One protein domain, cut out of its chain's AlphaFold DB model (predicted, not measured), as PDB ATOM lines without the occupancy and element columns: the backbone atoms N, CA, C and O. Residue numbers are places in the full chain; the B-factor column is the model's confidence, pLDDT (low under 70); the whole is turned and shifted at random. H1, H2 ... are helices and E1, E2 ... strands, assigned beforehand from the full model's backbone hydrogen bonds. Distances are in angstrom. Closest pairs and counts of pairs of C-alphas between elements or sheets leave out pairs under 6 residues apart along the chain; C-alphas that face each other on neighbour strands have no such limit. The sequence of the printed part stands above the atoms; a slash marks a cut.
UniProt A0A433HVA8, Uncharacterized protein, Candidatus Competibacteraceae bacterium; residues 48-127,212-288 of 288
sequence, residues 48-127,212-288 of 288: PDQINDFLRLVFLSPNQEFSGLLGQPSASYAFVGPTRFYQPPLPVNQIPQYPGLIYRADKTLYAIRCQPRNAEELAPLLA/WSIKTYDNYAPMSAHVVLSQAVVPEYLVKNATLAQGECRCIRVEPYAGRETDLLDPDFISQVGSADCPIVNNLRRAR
ATOM      1  N   PRO A  48     267.308 282.062 435.500       46.88
ATOM      2  CA  PRO A  48     268.287 282.011 436.591       46.88
ATOM      3  C   PRO A  48     268.032 280.874 437.600       46.88
ATOM      4  O   PRO A  48     268.738 280.718 438.585       46.88
ATOM      5  N   ASP A  49     267.015 280.062 437.373       47.72
ATOM      6  CA  ASP A  49     266.669 278.870 438.130       47.72
ATOM      7  C   ASP A  49     267.441 277.617 437.665       47.72
ATOM      8  O   ASP A  49     267.465 276.615 438.374       47.72
ATOM      9  N   GLN A  50     268.156 277.680 436.533       57.62
ATOM     10  CA  GLN A  50     269.049 276.613 436.047       57.62
ATOM     11  C   GLN A  50     270.537 276.942 436.263       57.62
ATOM     12  O   GLN A  50     271.377 276.709 435.393       57.62
ATOM     13  N   ILE A  51     270.870 277.513 437.422       71.06
ATOM     14  CA  ILE A  51     272.232 277.921 437.791       71.06
ATOM     15  C   ILE A  51     272.871 276.869 438.726       71.06
ATOM     16  O   ILE A  51     273.320 277.156 439.833       71.06
ATOM     17  N   ASN A  52     272.869 275.604 438.313       85.62
ATOM     18  CA  ASN A  52     273.503 274.520 439.070       85.62
ATOM     19  C   ASN A  52     274.162 273.462 438.178       85.62
ATOM     20  O   ASN A  52     274.408 272.357 438.641       85.62
ATOM     21  N   ASP A  53     274.444 273.779 436.912       89.75
ATOM     22  CA  ASP A  53     275.201 272.904 436.015       89.75
ATOM     23  C   ASP A  53     276.231 273.717 435.234       89.75
ATOM     24  O   ASP A  53     275.900 274.509 434.342       89.75
ATOM     25  N   PHE A  54     277.493 273.517 435.590       91.62
ATOM     26  CA  PHE A  54     278.598 274.326 435.110       91.62
ATOM     27  C   PHE A  54     279.712 273.491 434.517       91.62
ATOM     28  O   PHE A  54     280.102 272.484 435.096       91.62
ATOM     29  N   LEU A  55     280.307 273.991 433.439       92.50
ATOM     30  CA  LEU A  55     281.529 273.495 432.840       92.50
ATOM     31  C   LEU A  55     282.655 274.514 433.040       92.50
ATOM     32  O   LEU A  55     282.494 275.722 432.840       92.50
ATOM     33  N   ARG A  56     283.838 274.008 433.384       93.12
ATOM     34  CA  ARG A  56     285.080 274.773 433.425       93.12
ATOM     35  C   ARG A  56     286.219 273.968 432.821       93.12
ATOM     36  O   ARG A  56     286.386 272.788 433.121       93.12
ATOM     37  N   LEU A  57     287.038 274.642 432.018       93.81
ATOM     38  CA  LEU A  57     288.279 274.091 431.488       93.81
ATOM     39  C   LEU A  57     289.480 274.766 432.144       93.81
ATOM     40  O   LEU A  57     289.511 275.987 432.303       93.81
ATOM     41  N   VAL A  58     290.486 273.972 432.498       93.56
ATOM     42  CA  VAL A  58     291.764 274.460 433.022       93.56
ATOM     43  C   VAL A  58     292.896 273.807 432.239       93.56
ATOM     44  O   VAL A  58     292.934 272.590 432.080       93.56
ATOM     45  N   PHE A  59     293.833 274.620 431.755       94.25
ATOM     46  CA  PHE A  59     295.032 274.156 431.062       94.25
ATOM     47  C   PHE A  59     296.247 274.368 431.960       94.25
ATOM     48  O   PHE A  59     296.636 275.510 432.210       94.25
ATOM     49  N   LEU A  60     296.852 273.281 432.435       94.25
ATOM     50  CA  LEU A  60     298.035 273.325 433.297       94.25
ATOM     51  C   LEU A  60     299.272 272.797 432.576       94.25
ATOM     52  O   LEU A  60     299.183 272.025 431.620       94.25
ATOM     53  N   SER A  61     300.451 273.240 433.016       93.81
ATOM     54  CA  SER A  61     301.698 272.680 432.489       93.81
ATOM     55  C   SER A  61     301.763 271.178 432.774       93.81
ATOM     56  O   SER A  61     301.280 270.758 433.826       93.81
ATOM     57  N   PRO A  62     302.370 270.370 431.887       84.88
ATOM     58  CA  PRO A  62     302.605 268.962 432.187       84.88
ATOM     59  C   PRO A  62     303.302 268.815 433.547       84.88
ATOM     60  O   PRO A  62     304.218 269.582 433.853       84.88
ATOM     61  N   ASN A  63     302.858 267.855 434.360       79.94
ATOM     62  CA  ASN A  63     303.317 267.597 435.739       79.94
ATOM     63  C   ASN A  63     302.935 268.648 436.795       79.94
ATOM     64  O   ASN A  63     303.303 268.492 437.958       79.94
ATOM     65  N   GLN A  64     302.202 269.702 436.437       90.12
ATOM     66  CA  GLN A  64     301.621 270.588 437.437       90.12
ATOM     67  C   GLN A  64     300.407 269.905 438.074       90.12
ATOM     68  O   GLN A  64     299.455 269.532 437.381       90.12
ATOM     69  N   GLU A  65     300.439 269.759 439.396       86.56
ATOM     70  CA  GLU A  65     299.314 269.207 440.145       86.56
ATOM     71  C   GLU A  65     298.125 270.169 440.127       86.56
ATOM     72  O   GLU A  65     298.260 271.385 440.295       86.56
ATOM     73  N   PHE A  66     296.943 269.602 439.905       91.94
ATOM     74  CA  PHE A  66     295.695 270.325 440.058       91.94
ATOM     75  C   PHE A  66     295.392 270.484 441.548       91.94
ATOM     76  O   PHE A  66     295.436 269.517 442.302       91.94
ATOM     77  N   SER A  67     295.067 271.702 441.974       92.25
ATOM     78  CA  SER A  67     294.859 272.039 443.388       92.25
ATOM     79  C   SER A  67     293.600 271.422 444.003       92.25
ATOM     80  O   SER A  67     293.390 271.559 445.205       92.25
ATOM     81  N   GLY A  68     292.720 270.819 443.197       93.38
ATOM     82  CA  GLY A  68     291.398 270.375 443.643       93.38
ATOM     83  C   GLY A  68     290.407 271.523 443.869       93.38
ATOM     84  O   GLY A  68     289.280 271.272 444.289       93.38
ATOM     85  N   LEU A  69     290.808 272.769 443.597       94.50
ATOM     86  CA  LEU A  69     289.981 273.970 443.703       94.50
ATOM     87  C   LEU A  69     289.477 274.396 442.325       94.50
ATOM     88  O   LEU A  69     290.172 274.225 441.323       94.50
ATOM     89  N   LEU A  70     288.290 275.001 442.277       92.94
ATOM     90  CA  LEU A  70     287.773 275.578 441.038       92.94
ATOM     91  C   LEU A  70     288.679 276.702 440.531       92.94
ATOM     92  O   LEU A  70     289.003 276.738 439.351       92.94
ATOM     93  N   GLY A  71     289.104 277.610 441.406       90.38
ATOM     94  CA  GLY A  71     290.030 278.703 441.127       90.38
ATOM     95  C   GLY A  71     291.479 278.396 441.511       90.38
ATOM     96  O   GLY A  71     291.843 277.294 441.919       90.38
ATOM     97  N   GLN A  72     292.340 279.408 441.392       88.00
ATOM     98  CA  GLN A  72     293.699 279.325 441.936       88.00
ATOM     99  C   GLN A  72     293.657 279.319 443.475       88.00
ATOM    100  O   GLN A  72     292.721 279.874 444.043       88.00
ATOM    101  N   PRO A  73     294.667 278.770 444.177       88.75
ATOM    102  CA  PRO A  73     294.659 278.710 445.643       88.75
ATOM    103  C   PRO A  73     294.463 280.058 446.355       88.75
ATOM    104  O   PRO A  73     293.881 280.105 447.431       88.75
ATOM    105  N   SER A  74     294.922 281.162 445.759       87.94
ATOM    106  CA  SER A  74     294.761 282.513 446.311       87.94
ATOM    107  C   SER A  74     293.443 283.201 445.939       87.94
ATOM    108  O   SER A  74     293.202 284.313 446.412       87.94
ATOM    109  N   ALA A  75     292.630 282.602 445.066       92.25
ATOM    110  CA  ALA A  75     291.411 283.214 444.553       92.25
ATOM    111  C   ALA A  75     290.249 283.089 445.553       92.25
ATOM    112  O   ALA A  75     290.101 282.067 446.217       92.25
ATOM    113  N   SER A  76     289.400 284.111 445.626       92.56
ATOM    114  CA  SER A  76     288.100 284.064 446.304       92.56
ATOM    115  C   SER A  76     287.015 283.462 445.395       92.56
ATOM    116  O   SER A  76     286.117 282.781 445.887       92.56
ATOM    117  N   TYR A  77     287.110 283.674 444.073       93.06
ATOM    118  CA  TYR A  77     286.107 283.229 443.097       93.06
ATOM    119  C   TYR A  77     286.727 282.588 441.861       93.06
ATOM    120  O   TYR A  77     287.927 282.665 441.590       93.06
ATOM    121  N   ALA A  78     285.857 281.933 441.110       91.88
ATOM    122  CA  ALA A  78     286.155 281.156 439.935       91.88
ATOM    123  C   ALA A  78     285.121 281.469 438.848       91.88
ATOM    124  O   ALA A  78     283.925 281.407 439.107       91.88
ATOM    125  N   PHE A  79     285.579 281.742 437.625       89.00
ATOM    126  CA  PHE A  79     284.693 281.783 436.465       89.00
ATOM    127  C   PHE A  79     284.290 280.371 436.042       89.00
ATOM    128  O   PHE A  79     285.124 279.453 436.026       89.00
ATOM    129  N   VAL A  80     283.016 280.217 435.701       89.44
ATOM    130  CA  VAL A  80     282.420 278.990 435.171       89.44
ATOM    131  C   VAL A  80     281.398 279.324 434.084       89.44
ATOM    132  O   VAL A  80     280.768 280.385 434.113       89.44
ATOM    133  N   GLY A  81     281.243 278.417 433.121       87.06
ATOM    134  CA  GLY A  81     280.261 278.535 432.047       87.06
ATOM    135  C   GLY A  81     279.097 277.561 432.249       87.06
ATOM    136  O   GLY A  81     279.317 276.449 432.717       87.06
ATOM    137  N   PRO A  82     277.856 277.921 431.905       86.50
ATOM    138  CA  PRO A  82     276.710 277.015 431.980       86.50
ATOM    139  C   PRO A  82     276.828 275.856 430.973       86.50
ATOM    140  O   PRO A  82     276.932 276.082 429.764       86.50
ATOM    141  N   THR A  83     276.753 274.608 431.451       87.75
ATOM    142  CA  THR A  83     277.046 273.401 430.649       87.75
ATOM    143  C   THR A  83     276.218 273.293 429.364       87.75
ATOM    144  O   THR A  83     276.736 272.935 428.308       87.75
ATOM    145  N   ARG A  84     274.939 273.666 429.441       82.56
ATOM    146  CA  ARG A  84     273.965 273.702 428.334       82.56
ATOM    147  C   ARG A  84     274.458 274.392 427.049       82.56
ATOM    148  O   ARG A  84     273.957 274.088 425.976       82.56
ATOM    149  N   PHE A  85     275.385 275.352 427.142       79.19
ATOM    150  CA  PHE A  85     275.893 276.094 425.977       79.19
ATOM    151  C   PHE A  85     276.974 275.324 425.216       79.19
ATOM    152  O   PHE A  85     277.351 275.710 424.113       79.19
ATOM    153  N   TYR A  86     277.439 274.220 425.793       81.62
ATOM    154  CA  TYR A  86     278.369 273.272 425.188       81.62
ATOM    155  C   TYR A  86     277.653 271.975 424.783       81.62
ATOM    156  O   TYR A  86     278.300 270.947 424.599       81.62
ATOM    157  N   GLN A  87     276.318 272.028 424.688       80.25
ATOM    158  CA  GLN A  87     275.457 270.960 424.194       80.25
ATOM    159  C   GLN A  87     274.760 271.429 422.897       80.25
ATOM    160  O   GLN A  87     274.142 272.497 422.897       80.25
ATOM    161  N   PRO A  88     274.839 270.663 421.791       85.75
ATOM    162  CA  PRO A  88     275.563 269.392 421.644       85.75
ATOM    163  C   PRO A  88     277.090 269.544 421.836       85.75
ATOM    164  O   PRO A  88     277.595 270.662 421.704       85.75
ATOM    165  N   PRO A  89     277.817 268.449 422.156       89.44
ATOM    166  CA  PRO A  89     279.253 268.487 422.428       89.44
ATOM    167  C   PRO A  89     280.043 269.234 421.353       89.44
ATOM    168  O   PRO A  89     279.869 268.997 420.157       89.44
ATOM    169  N   LEU A  90     280.943 270.114 421.788       88.69
ATOM    170  CA  LEU A  90     281.760 270.948 420.908       88.69
ATOM    171  C   LEU A  90     283.213 270.452 420.847       88.69
ATOM    172  O   LEU A  90     283.693 269.836 421.806       88.69
ATOM    173  N   PRO A  91     283.952 270.756 419.761       92.12
ATOM    174  CA  PRO A  91     285.388 270.521 419.708       92.12
ATOM    175  C   PRO A  91     286.124 271.218 420.856       92.12
ATOM    176  O   PRO A  91     285.851 272.381 421.173       92.12
ATOM    177  N   VAL A  92     287.105 270.536 421.452       91.56
ATOM    178  CA  VAL A  92     287.862 271.043 422.612       91.56
ATOM    179  C   VAL A  92     288.512 272.401 422.343       91.56
ATOM    180  O   VAL A  92     288.656 273.193 423.267       91.56
ATOM    181  N   ASN A  93     288.913 272.713 421.108       90.19
ATOM    182  CA  ASN A  93     289.513 274.015 420.793       90.19
ATOM    183  C   ASN A  93     288.508 275.173 420.666       90.19
ATOM    184  O   ASN A  93     288.933 276.330 420.655       90.19
ATOM    185  N   GLN A  94     287.209 274.882 420.577       86.38
ATOM    186  CA  GLN A  94     286.151 275.889 420.499       86.38
ATOM    187  C   GLN A  94     285.635 276.266 421.886       86.38
ATOM    188  O   GLN A  94     285.377 277.440 422.130       86.38
ATOM    189  N   ILE A  95     285.542 275.306 422.813       84.75
ATOM    190  CA  ILE A  95     284.986 275.539 424.157       84.75
ATOM    191  C   ILE A  95     285.712 276.663 424.915       84.75
ATOM    192  O   ILE A  95     285.016 277.553 425.394       84.75
ATOM    193  N   PRO A  96     287.062 276.705 424.999       83.25
ATOM    194  CA  PRO A  96     287.787 277.776 425.683       83.25
ATOM    195  C   PRO A  96     287.495 279.164 425.112       83.25
ATOM    196  O   PRO A  96     287.493 280.128 425.864       83.25
ATOM    197  N   GLN A  97     287.196 279.272 423.815       75.12
ATOM    198  CA  GLN A  97     286.949 280.566 423.173       75.12
ATOM    199  C   GLN A  97     285.685 281.241 423.698       75.12
ATOM    200  O   GLN A  97     285.582 282.461 423.621       75.12
ATOM    201  N   TYR A  98     284.727 280.464 424.218       73.69
ATOM    202  CA  TYR A  98     283.518 281.024 424.801       73.69
ATOM    203  C   TYR A  98     283.854 281.877 426.019       73.69
ATOM    204  O   TYR A  98     283.664 283.072 425.890       73.69
ATOM    205  N   PRO A  99     284.433 281.377 427.125       70.00
ATOM    206  CA  PRO A  99     284.838 282.207 428.269       70.00
ATOM    207  C   PRO A  99     286.115 283.046 428.024       70.00
ATOM    208  O   PRO A  99     286.839 283.351 428.968       70.00
ATOM    209  N   GLY A 100     286.477 283.348 426.769       70.50
ATOM    210  CA  GLY A 100     287.673 284.142 426.448       70.50
ATOM    211  C   GLY A 100     289.013 283.476 426.802       70.50
ATOM    212  O   GLY A 100     290.026 284.151 426.967       70.50
ATOM    213  N   LEU A 101     289.048 282.147 426.933       76.62
ATOM    214  CA  LEU A 101     290.261 281.372 427.187       76.62
ATOM    215  C   LEU A 101     290.934 280.944 425.876       76.62
ATOM    216  O   LEU A 101     290.299 280.631 424.869       76.62
ATOM    217  N   ILE A 102     292.260 280.828 425.916       83.75
ATOM    218  CA  ILE A 102     293.054 280.336 424.788       83.75
ATOM    219  C   ILE A 102     293.211 278.820 424.915       83.75
ATOM    220  O   ILE A 102     293.688 278.322 425.936       83.75
ATOM    221  N   TYR A 103     292.856 278.078 423.863       89.56
ATOM    222  CA  TYR A 103     293.152 276.648 423.790       89.56
ATOM    223  C   TYR A 103     294.668 276.399 423.806       89.56
ATOM    224  O   TYR A 103     295.427 277.040 423.078       89.56
ATOM    225  N   ARG A 104     295.115 275.430 424.612       93.75
ATOM    226  CA  ARG A 104     296.534 275.090 424.775       93.75
ATOM    227  C   ARG A 104     296.796 273.625 424.453       93.75
ATOM    228  O   ARG A 104     296.602 272.749 425.294       93.75
ATOM    229  N   ALA A 105     297.265 273.359 423.235       93.94
ATOM    230  CA  ALA A 105     297.608 272.008 422.782       93.94
ATOM    231  C   ALA A 105     298.755 271.378 423.594       93.94
ATOM    232  O   ALA A 105     298.780 270.169 423.783       93.94
ATOM    233  N   ASP A 106     299.666 272.205 424.114       94.56
ATOM    234  CA  ASP A 106     300.867 271.825 424.867       94.56
ATOM    235  C   ASP A 106     300.622 271.550 426.364       94.56
ATOM    236  O   ASP A 106     301.560 271.265 427.108       94.56
ATOM    237  N   LYS A 107     299.378 271.689 426.831       96.69
ATOM    238  CA  LYS A 107     299.016 271.659 428.254       96.69
ATOM    239  C   LYS A 107     298.097 270.493 428.586       96.69
ATOM    240  O   LYS A 107     297.279 270.078 427.761       96.69
ATOM    241  N   THR A 108     298.195 269.998 429.812       96.50
ATOM    242  CA  THR A 108     297.238 269.038 430.361       96.50
ATOM    243  C   THR A 108     295.898 269.749 430.542       96.50
ATOM    244  O   THR A 108     295.834 270.822 431.146       96.50
ATOM    245  N   LEU A 109     294.840 269.173 429.973       96.12
ATOM    246  CA  LEU A 109     293.479 269.681 430.090       96.12
ATOM    247  C   LEU A 109     292.810 269.031 431.298       96.12
ATOM    248  O   LEU A 109     292.740 267.808 431.390       96.12
ATOM    249  N   TYR A 110     292.265 269.858 432.176       96.56
ATOM    250  CA  TYR A 110     291.313 269.456 433.197       96.56
ATOM    251  C   TYR A 110     289.943 269.972 432.776       96.56
ATOM    252  O   TYR A 110     289.749 271.182 432.638       96.56
ATOM    253  N   ALA A 111     289.015 269.053 432.531       96.38
ATOM    254  CA  ALA A 111     287.628 269.382 432.237       96.38
ATOM    255  C   ALA A 111     286.783 269.042 433.462       96.38
ATOM    256  O   ALA A 111     286.800 267.906 433.937       96.38
ATOM    257  N   ILE A 112     286.100 270.050 433.994       97.12
ATOM    258  CA  ILE A 112     285.407 269.996 435.276       97.12
ATOM    259  C   ILE A 112     283.947 270.334 435.024       97.12
ATOM    260  O   ILE A 112     283.657 271.404 434.489       97.12
ATOM    261  N   ARG A 113     283.041 269.450 435.439       95.62
ATOM    262  CA  ARG A 113     281.606 269.718 435.460       95.62
ATOM    263  C   ARG A 113     281.092 269.694 436.889       95.62
ATOM    264  O   ARG A 113     281.325 268.721 437.598       95.62
ATOM    265  N   CYS A 114     280.405 270.746 437.304       94.75
ATOM    266  CA  CYS A 114     279.824 270.878 438.636       94.75
ATOM    267  C   CYS A 114     278.311 270.821 438.546       94.75
ATOM    268  O   CYS A 114     277.725 271.593 437.788       94.75
ATOM    269  N   GLN A 115     277.705 269.919 439.317       92.88
ATOM    270  CA  GLN A 115     276.255 269.739 439.368       92.88
ATOM    271  C   GLN A 115     275.757 269.703 440.821       92.88
ATOM    272  O   GLN A 115     275.241 268.671 441.257       92.88
ATOM    273  N   PRO A 116     275.948 270.785 441.604       90.75
ATOM    274  CA  PRO A 116     275.528 270.806 442.998       90.75
ATOM    275  C   PRO A 116     274.014 270.647 443.130       90.75
ATOM    276  O   PRO A 116     273.225 271.253 442.395       90.75
ATOM    277  N   ARG A 117     273.592 269.857 444.121       87.19
ATOM    278  CA  ARG A 117     272.170 269.704 444.467       87.19
ATOM    279  C   ARG A 117     271.597 270.994 445.036       87.19
ATOM    280  O   ARG A 117     270.427 271.287 444.812       87.19
ATOM    281  N   ASN A 118     272.422 271.749 445.760       84.94
ATOM    282  CA  ASN A 118     272.097 273.076 446.259       84.94
ATOM    283  C   ASN A 118     272.979 274.125 445.570       84.94
ATOM    284  O   ASN A 118     274.183 274.182 445.809       84.94
ATOM    285  N   ALA A 119     272.376 274.987 444.748       79.12
ATOM    286  CA  ALA A 119     273.096 276.057 444.056       79.12
ATOM    287  C   ALA A 119     273.814 277.020 445.025       79.12
ATOM    288  O   ALA A 119     274.845 277.592 444.670       79.12
ATOM    289  N   GLU A 120     273.331 277.171 446.263       82.56
ATOM    290  CA  GLU A 120     273.943 278.045 447.275       82.56
ATOM    291  C   GLU A 120     275.357 277.608 447.695       82.56
ATOM    292  O   GLU A 120     276.138 278.453 448.137       82.56
ATOM    293  N   GLU A 121     275.720 276.332 447.507       84.12
ATOM    294  CA  GLU A 121     277.071 275.812 447.789       84.12
ATOM    295  C   GLU A 121     278.133 276.550 446.966       84.12
ATOM    296  O   GLU A 121     279.180 276.960 447.473       84.12
ATOM    297  N   LEU A 122     277.828 276.792 445.687       88.19
ATOM    298  CA  LEU A 122     278.689 277.562 444.792       88.19
ATOM    299  C   LEU A 122     278.367 279.061 444.798       88.19
ATOM    300  O   LEU A 122     279.218 279.856 444.395       88.19
ATOM    301  N   ALA A 123     277.178 279.439 445.286       88.81
ATOM    302  CA  ALA A 123     276.653 280.806 445.311       88.81
ATOM    303  C   ALA A 123     276.899 281.552 443.981       88.81
ATOM    304  O   ALA A 123     277.590 282.574 443.959       88.81
ATOM    305  N   PRO A 124     276.402 281.008 442.859       88.50
ATOM    306  CA  PRO A 124     276.720 281.508 441.537       88.50
ATOM    307  C   PRO A 124     276.134 282.897 441.302       88.50
ATOM    308  O   PRO A 124     274.956 283.158 441.542       88.50
ATOM    309  N   LEU A 125     276.970 283.780 440.774       88.00
ATOM    310  CA  LEU A 125     276.659 285.170 440.492       88.00
ATOM    311  C   LEU A 125     276.874 285.429 439.005       88.00
ATOM    312  O   LEU A 125     277.972 285.204 438.500       88.00
ATOM    313  N   LEU A 126     275.852 285.916 438.295       85.94
ATOM    314  CA  LEU A 126     276.030 286.334 436.903       85.94
ATOM    315  C   LEU A 126     277.084 287.446 436.860       85.94
ATOM    316  O   LEU A 126     276.955 288.439 437.579       85.94
ATOM    317  N   ALA A 127     278.113 287.279 436.032       87.81
ATOM    318  CA  ALA A 127     279.273 288.155 435.969       87.81
ATOM    319  C   ALA A 127     278.944 289.456 435.214       87.81
ATOM    320  O   ALA A 127     279.409 289.714 434.104       87.81
ATOM    321  N   TRP A 212     277.872 288.339 429.610       73.56
ATOM    322  CA  TRP A 212     278.159 287.483 428.466       73.56
ATOM    323  C   TRP A 212     279.637 287.565 428.107       73.56
ATOM    324  O   TRP A 212     280.248 288.640 428.157       73.56
ATOM    325  N   SER A 213     280.167 286.439 427.657       67.00
ATOM    326  CA  SER A 213     281.523 286.323 427.172       67.00
ATOM    327  C   SER A 213     281.664 286.859 425.745       67.00
ATOM    328  O   SER A 213     280.766 286.678 424.918       67.00
ATOM    329  N   ILE A 214     282.790 287.516 425.448       62.69
ATOM    330  CA  ILE A 214     283.099 288.071 424.121       62.69
ATOM    331  C   ILE A 214     284.089 287.148 423.407       62.69
ATOM    332  O   ILE A 214     285.200 286.928 423.888       62.69
ATOM    333  N   LYS A 215     283.720 286.651 422.224       63.50
ATOM    334  CA  LYS A 215     284.610 285.840 421.385       63.50
ATOM    335  C   LYS A 215     285.539 286.708 420.538       63.50
ATOM    336  O   LYS A 215     285.097 287.218 419.518       63.50
ATOM    337  N   THR A 216     286.833 286.761 420.841       56.50
ATOM    338  CA  THR A 216     287.811 287.434 419.967       56.50
ATOM    339  C   THR A 216     288.602 286.420 419.135       56.50
ATOM    340  O   THR A 216     288.918 285.322 419.590       56.50
ATOM    341  N   TYR A 217     288.887 286.763 417.875       51.59
ATOM    342  CA  TYR A 217     289.778 285.976 417.008       51.59
ATOM    343  C   TYR A 217     291.222 286.494 417.044       51.59
ATOM    344  O   TYR A 217     292.147 285.733 416.770       51.59
ATOM    345  N   ASP A 218     291.404 287.751 417.455       49.00
ATOM    346  CA  ASP A 218     292.695 288.410 417.605       49.00
ATOM    347  C   ASP A 218     292.882 288.816 419.065       49.00
ATOM    348  O   ASP A 218     292.228 289.728 419.581       49.00
ATOM    349  N   ASN A 219     293.777 288.111 419.750       54.47
ATOM    350  CA  ASN A 219     294.106 288.423 421.130       54.47
ATOM    351  C   ASN A 219     294.809 289.793 421.167       54.47
ATOM    352  O   ASN A 219     295.853 289.964 420.538       54.47
ATOM    353  N   TYR A 220     294.245 290.732 421.934       52.34
ATOM    354  CA  TYR A 220     294.806 292.042 422.319       52.34
ATOM    355  C   TYR A 220     294.629 293.241 421.368       52.34
ATOM    356  O   TYR A 220     295.147 294.318 421.669       52.34
ATOM    357  N   ALA A 221     293.886 293.129 420.263       56.81
ATOM    358  CA  ALA A 221     293.557 294.310 419.458       56.81
ATOM    359  C   ALA A 221     292.409 295.120 420.104       56.81
ATOM    360  O   ALA A 221     291.436 294.522 420.568       56.81
ATOM    361  N   PRO A 222     292.466 296.469 420.119       59.97
ATOM    362  CA  PRO A 222     291.322 297.291 420.506       59.97
ATOM    363  C   PRO A 222     290.083 296.929 419.676       59.97
ATOM    364  O   PRO A 222     290.136 296.911 418.446       59.97
ATOM    365  N   MET A 223     288.963 296.654 420.346       64.62
ATOM    366  CA  MET A 223     287.706 296.273 419.698       64.62
ATOM    367  C   MET A 223     286.717 297.436 419.677       64.62
ATOM    368  O   MET A 223     286.624 298.210 420.628       64.62
ATOM    369  N   SER A 224     285.933 297.543 418.603       66.25
ATOM    370  CA  SER A 224     284.794 298.463 418.566       66.25
ATOM    371  C   SER A 224     283.599 297.883 419.328       66.25
ATOM    372  O   SER A 224     283.463 296.664 419.457       66.25
ATOM    373  N   ALA A 225     282.674 298.741 419.767       68.38
ATOM    374  CA  ALA A 225     281.432 298.298 420.407       68.38
ATOM    375  C   ALA A 225     280.611 297.346 419.512       68.38
ATOM    376  O   ALA A 225     280.003 296.402 420.006       68.38
ATOM    377  N   HIS A 226     280.636 297.550 418.189       63.78
ATOM    378  CA  HIS A 226     279.980 296.653 417.235       63.78
ATOM    379  C   HIS A 226     280.566 295.231 417.276       63.78
ATOM    380  O   HIS A 226     279.818 294.254 417.316       63.78
ATOM    381  N   VAL A 227     281.897 295.111 417.304       61.00
ATOM    382  CA  VAL A 227     282.589 293.816 417.399       61.00
ATOM    383  C   VAL A 227     282.251 293.136 418.726       61.00
ATOM    384  O   VAL A 227     281.803 291.996 418.718       61.00
ATOM    385  N   VAL A 228     282.334 293.869 419.840       66.44
ATOM    386  CA  VAL A 228     281.987 293.360 421.178       66.44
ATOM    387  C   VAL A 228     280.557 292.814 421.233       66.44
ATOM    388  O   VAL A 228     280.344 291.681 421.660       66.44
ATOM    389  N   LEU A 229     279.575 293.592 420.772       67.62
ATOM    390  CA  LEU A 229     278.163 293.208 420.851       67.62
ATOM    391  C   LEU A 229     277.807 292.055 419.908       67.62
ATOM    392  O   LEU A 229     276.993 291.210 420.262       67.62
ATOM    393  N   SER A 230     278.416 291.992 418.720       56.19
ATOM    394  CA  SER A 230     278.187 290.887 417.775       56.19
ATOM    395  C   SER A 230     278.829 289.565 418.210       56.19
ATOM    396  O   SER A 230     278.453 288.509 417.703       56.19
ATOM    397  N   GLN A 231     279.778 289.613 419.149       64.75
ATOM    398  CA  GLN A 231     280.541 288.465 419.639       64.75
ATOM    399  C   GLN A 231     280.164 288.034 421.065       64.75
ATOM    400  O   GLN A 231     280.804 287.127 421.598       64.75
ATOM    401  N   ALA A 232     279.148 288.653 421.678       67.38
ATOM    402  CA  ALA A 232     278.639 288.305 423.004       67.38
ATOM    403  C   ALA A 232     277.662 287.116 422.920       67.38
ATOM    404  O   ALA A 232     276.581 287.261 422.349       67.38
ATOM    405  N   VAL A 233     278.036 285.935 423.438       66.69
ATOM    406  CA  VAL A 233     277.284 284.690 423.134       66.69
ATOM    407  C   VAL A 233     276.915 283.839 424.350       66.69
ATOM    408  O   VAL A 233     275.816 283.285 424.371       66.69
ATOM    409  N   VAL A 234     277.785 283.706 425.359       71.38
ATOM    410  CA  VAL A 234     277.573 282.751 426.470       71.38
ATOM    411  C   VAL A 234     277.553 283.461 427.820       71.38
ATOM    412  O   VAL A 234     278.451 284.259 428.072       71.38
ATOM    413  N   PRO A 235     276.579 283.176 428.703       75.19
ATOM    414  CA  PRO A 235     276.570 283.725 430.047       75.19
ATOM    415  C   PRO A 235     277.793 283.295 430.852       75.19
ATOM    416  O   PRO A 235     278.189 282.130 430.818       75.19
ATOM    417  N   GLU A 236     278.350 284.217 431.625       80.94
ATOM    418  CA  GLU A 236     279.482 283.946 432.513       80.94
ATOM    419  C   GLU A 236     279.048 284.074 433.966       80.94
ATOM    420  O   GLU A 236     278.386 285.045 434.337       80.94
ATOM    421  N   TYR A 237     279.441 283.113 434.799       87.38
ATOM    422  CA  TYR A 237     279.155 283.139 436.229       87.38
ATOM    423  C   TYR A 237     280.445 283.128 437.043       87.38
ATOM    424  O   TYR A 237     281.399 282.419 436.724       87.38
ATOM    425  N   LEU A 238     280.438 283.890 438.133       90.19
ATOM    426  CA  LEU A 238     281.391 283.794 439.230       90.19
ATOM    427  C   LEU A 238     280.809 282.871 440.299       90.19
ATOM    428  O   LEU A 238     279.701 283.094 440.777       90.19
ATOM    429  N   VAL A 239     281.565 281.858 440.701       92.31
ATOM    430  CA  VAL A 239     281.251 280.999 441.851       92.31
ATOM    431  C   VAL A 239     282.334 281.132 442.906       92.31
ATOM    432  O   VAL A 239     283.474 281.487 442.585       92.31
ATOM    433  N   LYS A 240     282.009 280.840 444.168       92.12
ATOM    434  CA  LYS A 240     283.016 280.760 445.236       92.12
ATOM    435  C   LYS A 240     284.125 279.787 444.841       92.12
ATOM    436  O   LYS A 240     283.876 278.766 444.197       92.12
ATOM    437  N   ASN A 241     285.354 280.084 445.251       93.81
ATOM    438  CA  ASN A 241     286.485 279.187 445.052       93.81
ATOM    439  C   ASN A 241     286.392 277.966 445.984       93.81
ATOM    440  O   ASN A 241     287.046 277.895 447.022       93.81
ATOM    441  N   ALA A 242     285.527 277.028 445.616       93.69
ATOM    442  CA  ALA A 242     285.276 275.797 446.343       93.69
ATOM    443  C   ALA A 242     286.189 274.661 445.859       93.69
ATOM    444  O   ALA A 242     286.698 274.668 444.732       93.69
ATOM    445  N   THR A 243     286.366 273.654 446.711       94.81
ATOM    446  CA  THR A 243     286.918 272.358 446.294       94.81
ATOM    447  C   THR A 243     285.964 271.639 445.342       94.81
ATOM    448  O   THR A 243     284.752 271.866 445.381       94.81
ATOM    449  N   LEU A 244     286.484 270.714 444.527       95.31
ATOM    450  CA  LEU A 244     285.640 269.884 443.663       95.31
ATOM    451  C   LEU A 244     284.570 269.127 444.462       95.31
ATOM    452  O   LEU A 244     283.439 269.026 444.009       95.31
ATOM    453  N   ALA A 245     284.901 268.642 445.661       93.50
ATOM    454  CA  ALA A 245     283.943 267.945 446.515       93.50
ATOM    455  C   ALA A 245     282.798 268.860 446.986       93.50
ATOM    456  O   ALA A 245     281.639 268.471 446.894       93.50
ATOM    457  N   GLN A 246     283.110 270.076 447.448       92.50
ATOM    458  CA  GLN A 246     282.103 271.055 447.886       92.50
ATOM    459  C   GLN A 246     281.183 271.497 446.744       92.50
ATOM    460  O   GLN A 246     279.988 271.660 446.946       92.50
ATOM    461  N   GLY A 247     281.725 271.667 445.535       92.62
ATOM    462  CA  GLY A 247     280.933 272.021 444.357       92.62
ATOM    463  C   GLY A 247     280.186 270.855 443.707       92.62
ATOM    464  O   GLY A 247     279.627 271.045 442.627       92.62
ATOM    465  N   GLU A 248     280.237 269.654 444.300       95.06
ATOM    466  CA  GLU A 248     279.776 268.392 443.698       95.06
ATOM    467  C   GLU A 248     280.270 268.235 442.246       95.06
ATOM    468  O   GLU A 248     279.539 267.866 441.324       95.06
ATOM    469  N   CYS A 249     281.539 268.579 442.031       96.31
ATOM    470  CA  CYS A 249     282.170 268.591 440.728       96.31
ATOM    471  C   CYS A 249     282.827 267.253 440.407       96.31
ATOM    472  O   CYS A 249     283.528 266.649 441.225       96.31
ATOM    473  N   ARG A 250     282.675 266.830 439.156       97.31
ATOM    474  CA  ARG A 250     283.404 265.715 438.559       97.31
ATOM    475  C   ARG A 250     284.410 266.269 437.569       97.31
ATOM    476  O   ARG A 250     284.126 267.205 436.825       97.31
ATOM    477  N   CYS A 251     285.604 265.703 437.586       97.75
ATOM    478  CA  CYS A 251     286.727 266.174 436.800       97.75
ATOM    479  C   CYS A 251     287.348 265.015 436.033       97.75
ATOM    480  O   CYS A 251     287.370 263.887 436.521       97.75
ATOM    481  N   ILE A 252     287.882 265.298 434.850       97.38
ATOM    482  CA  ILE A 252     288.769 264.396 434.112       97.38
ATOM    483  C   ILE A 252     290.075 265.117 433.790       97.38
ATOM    484  O   ILE A 252     290.080 266.327 433.549       97.38
ATOM    485  N   ARG A 253     291.172 264.360 433.745       96.31
ATOM    486  CA  ARG A 253     292.483 264.833 433.295       96.31
ATOM    487  C   ARG A 253     292.818 264.229 431.941       96.31
ATOM    488  O   ARG A 253     292.782 263.014 431.772       96.31
ATOM    489  N   VAL A 254     293.190 265.071 430.985       95.81
ATOM    490  CA  VAL A 254     293.505 264.670 429.613       95.81
ATOM    491  C   VAL A 254     294.869 265.226 429.228       95.81
ATOM    492  O   VAL A 254     295.046 266.438 429.064       95.81
ATOM    493  N   GLU A 255     295.846 264.339 429.065       95.31
ATOM    494  CA  GLU A 255     297.182 264.730 428.609       95.31
ATOM    495  C   GLU A 255     297.166 265.219 427.150       95.31
ATOM    496  O   GLU A 255     296.212 264.956 426.409       95.31
ATOM    497  N   PRO A 256     298.185 265.977 426.708       95.06
ATOM    498  CA  PRO A 256     298.345 266.314 425.298       95.06
ATOM    499  C   PRO A 256     298.405 265.065 424.405       95.06
ATOM    500  O   PRO A 256     299.196 264.156 424.649       95.06
ATOM    501  N   TYR A 257     297.612 265.043 423.332       94.62
ATOM    502  CA  TYR A 257     297.711 264.049 422.260       94.62
ATOM    503  C   TYR A 257     297.301 264.656 420.913       94.62
ATOM    504  O   TYR A 257     296.594 265.664 420.856       94.62
ATOM    505  N   ALA A 258     297.753 264.041 419.817       94.69
ATOM    506  CA  ALA A 258     297.459 264.509 418.465       94.69
ATOM    507  C   ALA A 258     295.959 264.390 418.138       94.69
ATOM    508  O   ALA A 258     295.382 263.307 418.251       94.69
ATOM    509  N   GLY A 259     295.340 265.487 417.696       92.31
ATOM    510  CA  GLY A 259     293.920 265.528 417.345       92.31
ATOM    511  C   GLY A 259     292.984 265.872 418.505       92.31
ATOM    512  O   GLY A 259     291.779 265.959 418.276       92.31
ATOM    513  N   ARG A 260     293.494 266.109 419.726       94.88
ATOM    514  CA  ARG A 260     292.668 266.494 420.886       94.88
ATOM    515  C   ARG A 260     291.829 267.739 420.611       94.88
ATOM    516  O   ARG A 260     290.716 267.847 421.101       94.88
ATOM    517  N   GLU A 261     292.351 268.669 419.820       93.38
ATOM    518  CA  GLU A 261     291.698 269.924 419.456       93.38
ATOM    519  C   GLU A 261     290.382 269.740 418.691       93.38
ATOM    520  O   GLU A 261     289.506 270.594 418.803       93.38
ATOM    521  N   THR A 262     290.243 268.644 417.937       93.38
ATOM    522  CA  THR A 262     289.043 268.349 417.136       93.38
ATOM    523  C   THR A 262     288.117 267.324 417.782       93.38
ATOM    524  O   THR A 262     286.974 267.186 417.345       93.38
ATOM    525  N   ASP A 263     288.571 266.627 418.824       94.44
ATOM    526  CA  ASP A 263     287.706 265.733 419.583       94.44
ATOM    527  C   ASP A 263     286.601 266.531 420.288       94.44
ATOM    528  O   ASP A 263     286.813 267.657 420.747       94.44
ATOM    529  N   LEU A 264     285.413 265.934 420.370       92.62
ATOM    530  CA  LEU A 264     284.276 266.530 421.061       92.62
ATOM    531  C   LEU A 264     284.418 266.299 422.563       92.62
ATOM    532  O   LEU A 264     284.658 265.172 422.998       92.62
ATOM    533  N   LEU A 265     284.255 267.357 423.352       92.56
ATOM    534  CA  LEU A 265     284.149 267.239 424.799       92.56
ATOM    535  C   LEU A 265     282.673 267.204 425.177       92.56
ATOM    536  O   LEU A 265     282.011 268.239 425.195       92.56
ATOM    537  N   ASP A 266     282.176 266.008 425.472       91.50
ATOM    538  CA  ASP A 266     280.827 265.818 425.994       91.50
ATOM    539  C   ASP A 266     280.800 266.068 427.513       91.50
ATOM    540  O   ASP A 266     281.479 265.358 428.267       91.50
ATOM    541  N   PRO A 267     280.030 267.057 428.003       91.50
ATOM    542  CA  PRO A 267     279.866 267.257 429.433       91.50
ATOM    543  C   PRO A 267     279.271 266.046 430.169       91.50
ATOM    544  O   PRO A 267     279.583 265.846 431.347       91.50
ATOM    545  N   ASP A 268     278.431 265.229 429.524       91.56
ATOM    546  CA  ASP A 268     277.835 264.037 430.146       91.56
ATOM    547  C   ASP A 268     278.875 262.941 430.368       91.56
ATOM    548  O   ASP A 268     278.881 262.293 431.418       91.56
ATOM    549  N   PHE A 269     279.843 262.809 429.463       93.69
ATOM    550  CA  PHE A 269     280.995 261.936 429.666       93.69
ATOM    551  C   PHE A 269     281.796 262.314 430.920       93.69
ATOM    552  O   PHE A 269     282.144 261.432 431.709       93.69
ATOM    553  N   ILE A 270     282.026 263.610 431.174       95.25
ATOM    554  CA  ILE A 270     282.689 264.076 432.409       95.25
ATOM    555  C   ILE A 270     281.891 263.629 433.640       95.25
ATOM    556  O   ILE A 270     282.473 263.120 434.602       95.25
ATOM    557  N   SER A 271     280.562 263.763 433.600       93.44
ATOM    558  CA  SER A 271     279.686 263.323 434.691       93.44
ATOM    559  C   SER A 271     279.700 261.809 434.901       93.44
ATOM    560  O   SER A 271     279.484 261.358 436.023       93.44
ATOM    561  N   GLN A 272     279.951 261.011 433.866       93.75
ATOM    562  CA  GLN A 272     279.970 259.551 433.969       93.75
ATOM    563  C   GLN A 272     281.305 259.026 434.507       93.75
ATOM    564  O   GLN A 272     281.318 258.252 435.469       93.75
ATOM    565  N   VAL A 273     282.426 259.453 433.914       95.12
ATOM    566  CA  VAL A 273     283.750 258.870 434.202       95.12
ATOM    567  C   VAL A 273     284.606 259.704 435.148       95.12
ATOM    568  O   VAL A 273     285.558 259.183 435.725       95.12
ATOM    569  N   GLY A 274     284.297 260.992 435.312       96.31
ATOM    570  CA  GLY A 274     285.083 261.890 436.150       96.31
ATOM    571  C   GLY A 274     284.920 261.608 437.640       96.31
ATOM    572  O   GLY A 274     283.979 260.946 438.069       96.31
ATOM    573  N   SER A 275     285.803 262.145 438.467       95.50
ATOM    574  CA  SER A 275     285.662 262.144 439.931       95.50
ATOM    575  C   SER A 275     286.357 263.372 440.519       95.50
ATOM    576  O   SER A 275     286.913 264.178 439.769       95.50
ATOM    577  N   ALA A 276     286.328 263.533 441.845       91.94
ATOM    578  CA  ALA A 276     287.057 264.607 442.522       91.94
ATOM    579  C   ALA A 276     288.588 264.496 442.351       91.94
ATOM    580  O   ALA A 276     289.282 265.502 442.454       91.94
ATOM    581  N   ASP A 277     289.106 263.308 442.020       92.88
ATOM    582  CA  ASP A 277     290.544 263.060 441.836       92.88
ATOM    583  C   ASP A 277     291.021 263.300 440.394       92.88
ATOM    584  O   ASP A 277     292.187 263.068 440.077       92.88
ATOM    585  N   CYS A 278     290.132 263.746 439.498       95.75
ATOM    586  CA  CYS A 278     290.436 263.986 438.086       95.75
ATOM    587  C   CYS A 278     291.111 262.779 437.383       95.75
ATOM    588  O   CYS A 278     292.251 262.906 436.922       95.75
ATOM    589  N   PRO A 279     290.450 261.607 437.268       96.00
ATOM    590  CA  PRO A 279     291.012 260.428 436.615       96.00
ATOM    591  C   PRO A 279     291.532 260.727 435.206       96.00
ATOM    592  O   PRO A 279     290.969 261.540 434.466       96.00
ATOM    593  N   ILE A 280     292.612 260.034 434.834       95.38
ATOM    594  CA  ILE A 280     293.223 260.164 433.509       95.38
ATOM    595  C   ILE A 280     292.309 259.534 432.461       95.38
ATOM    596  O   ILE A 280     291.972 258.354 432.541       95.38
ATOM    597  N   VAL A 281     291.992 260.306 431.427       94.94
ATOM    598  CA  VAL A 281     291.321 259.840 430.217       94.94
ATOM    599  C   VAL A 281     292.295 259.952 429.048       94.94
ATOM    600  O   VAL A 281     292.758 261.037 428.704       94.94
ATOM    601  N   ASN A 282     292.599 258.815 428.416       90.38
ATOM    602  CA  ASN A 282     293.602 258.741 427.346       90.38
ATOM    603  C   ASN A 282     293.165 259.443 426.049       90.38
ATOM    604  O   ASN A 282     294.011 259.922 425.302       90.38
ATOM    605  N   ASN A 283     291.864 259.453 425.745       87.44
ATOM    606  CA  ASN A 283     291.293 260.205 424.628       87.44
ATOM    607  C   ASN A 283     289.804 260.486 424.856       87.44
ATOM    608  O   ASN A 283     289.115 259.710 425.518       87.44
ATOM    609  N   LEU A 284     289.317 261.574 424.262       89.50
ATOM    610  CA  LEU A 284     287.921 262.012 424.352       89.50
ATOM    611  C   LEU A 284     287.008 261.342 423.307       89.50
ATOM    612  O   LEU A 284     285.790 261.409 423.414       89.50
ATOM    613  N   ARG A 285     287.564 260.626 422.317       73.69
ATOM    614  CA  ARG A 285     286.797 260.000 421.217       73.69
ATOM    615  C   ARG A 285     285.798 258.930 421.648       73.69
ATOM    616  O   ARG A 285     284.879 258.640 420.888       73.69
ATOM    617  N   ARG A 286     285.990 258.315 422.818       57.25
ATOM    618  CA  ARG A 286     285.097 257.271 423.351       57.25
ATOM    619  C   ARG A 286     283.847 257.817 424.050       57.25
ATOM    620  O   ARG A 286     283.046 257.019 424.513       57.25
ATOM    621  N   ALA A 287     283.683 259.134 424.127       55.03
ATOM    622  CA  ALA A 287     282.558 259.813 424.765       55.03
ATOM    623  C   ALA A 287     281.283 259.882 423.889       55.03
ATOM    624  O   ALA A 287     280.570 260.876 423.953       55.03
ATOM    625  N   ARG A 288     281.033 258.895 423.016       46.69
ATOM    626  CA  ARG A 288     279.850 258.847 422.135       46.69
ATOM    627  C   ARG A 288     278.927 257.705 422.512       46.69
ATOM    628  O   ARG A 288     279.469 256.611 422.787       46.69
TER     629      ARG A 288
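What this domain is: This is residues 48 to 127 and 212 to 288 of the 288 residues of an uncharacterized protein of Candidatus Competibacteraceae bacterium (UniProt A0A433HVA8). With little regular structure, one strongly twisted antiparallel sheet, E6 E2 E1 E3 E7, lies among long loops, H3 over one face. E5 runs on into E6 and pairs with E4; residues 220 to 226 stick out. The named elements run E1 E2 H1 E3 E4 H2 E5 E6 E7 H3, mixed in class. The 157 printed residues are compact, radius of gyration of the C-alphas 15.2 A, spans 43 by 40 by 32 A.

How they stand to each other: Start at E1, residues 54 to 60, a hairpin with E2, residues 77 to 82; N 55 and O 81 are 2.7 A apart. H3, residues 267 to 273, is on the sheet; the C-alphas of its Ser 271 and Arg 250 are 5.9 A apart. H2, residues 225 to 230, and H3 have every O i to N i+4 pair within hydrogen-bond range.

Where its parts are: Find C-alpha 54 at (278.598, 274.326, 435.110), where E1 begins. H3 ends at C-alpha 273, (283.750, 258.870, 434.202).

The domain as a whole: Residues 128 to 211 are cut out; C-alphas 127 and 212 are 7.6 A apart. pLDDT is under 70 at residues 48 to 50, 213 to 233 and 286 to 288.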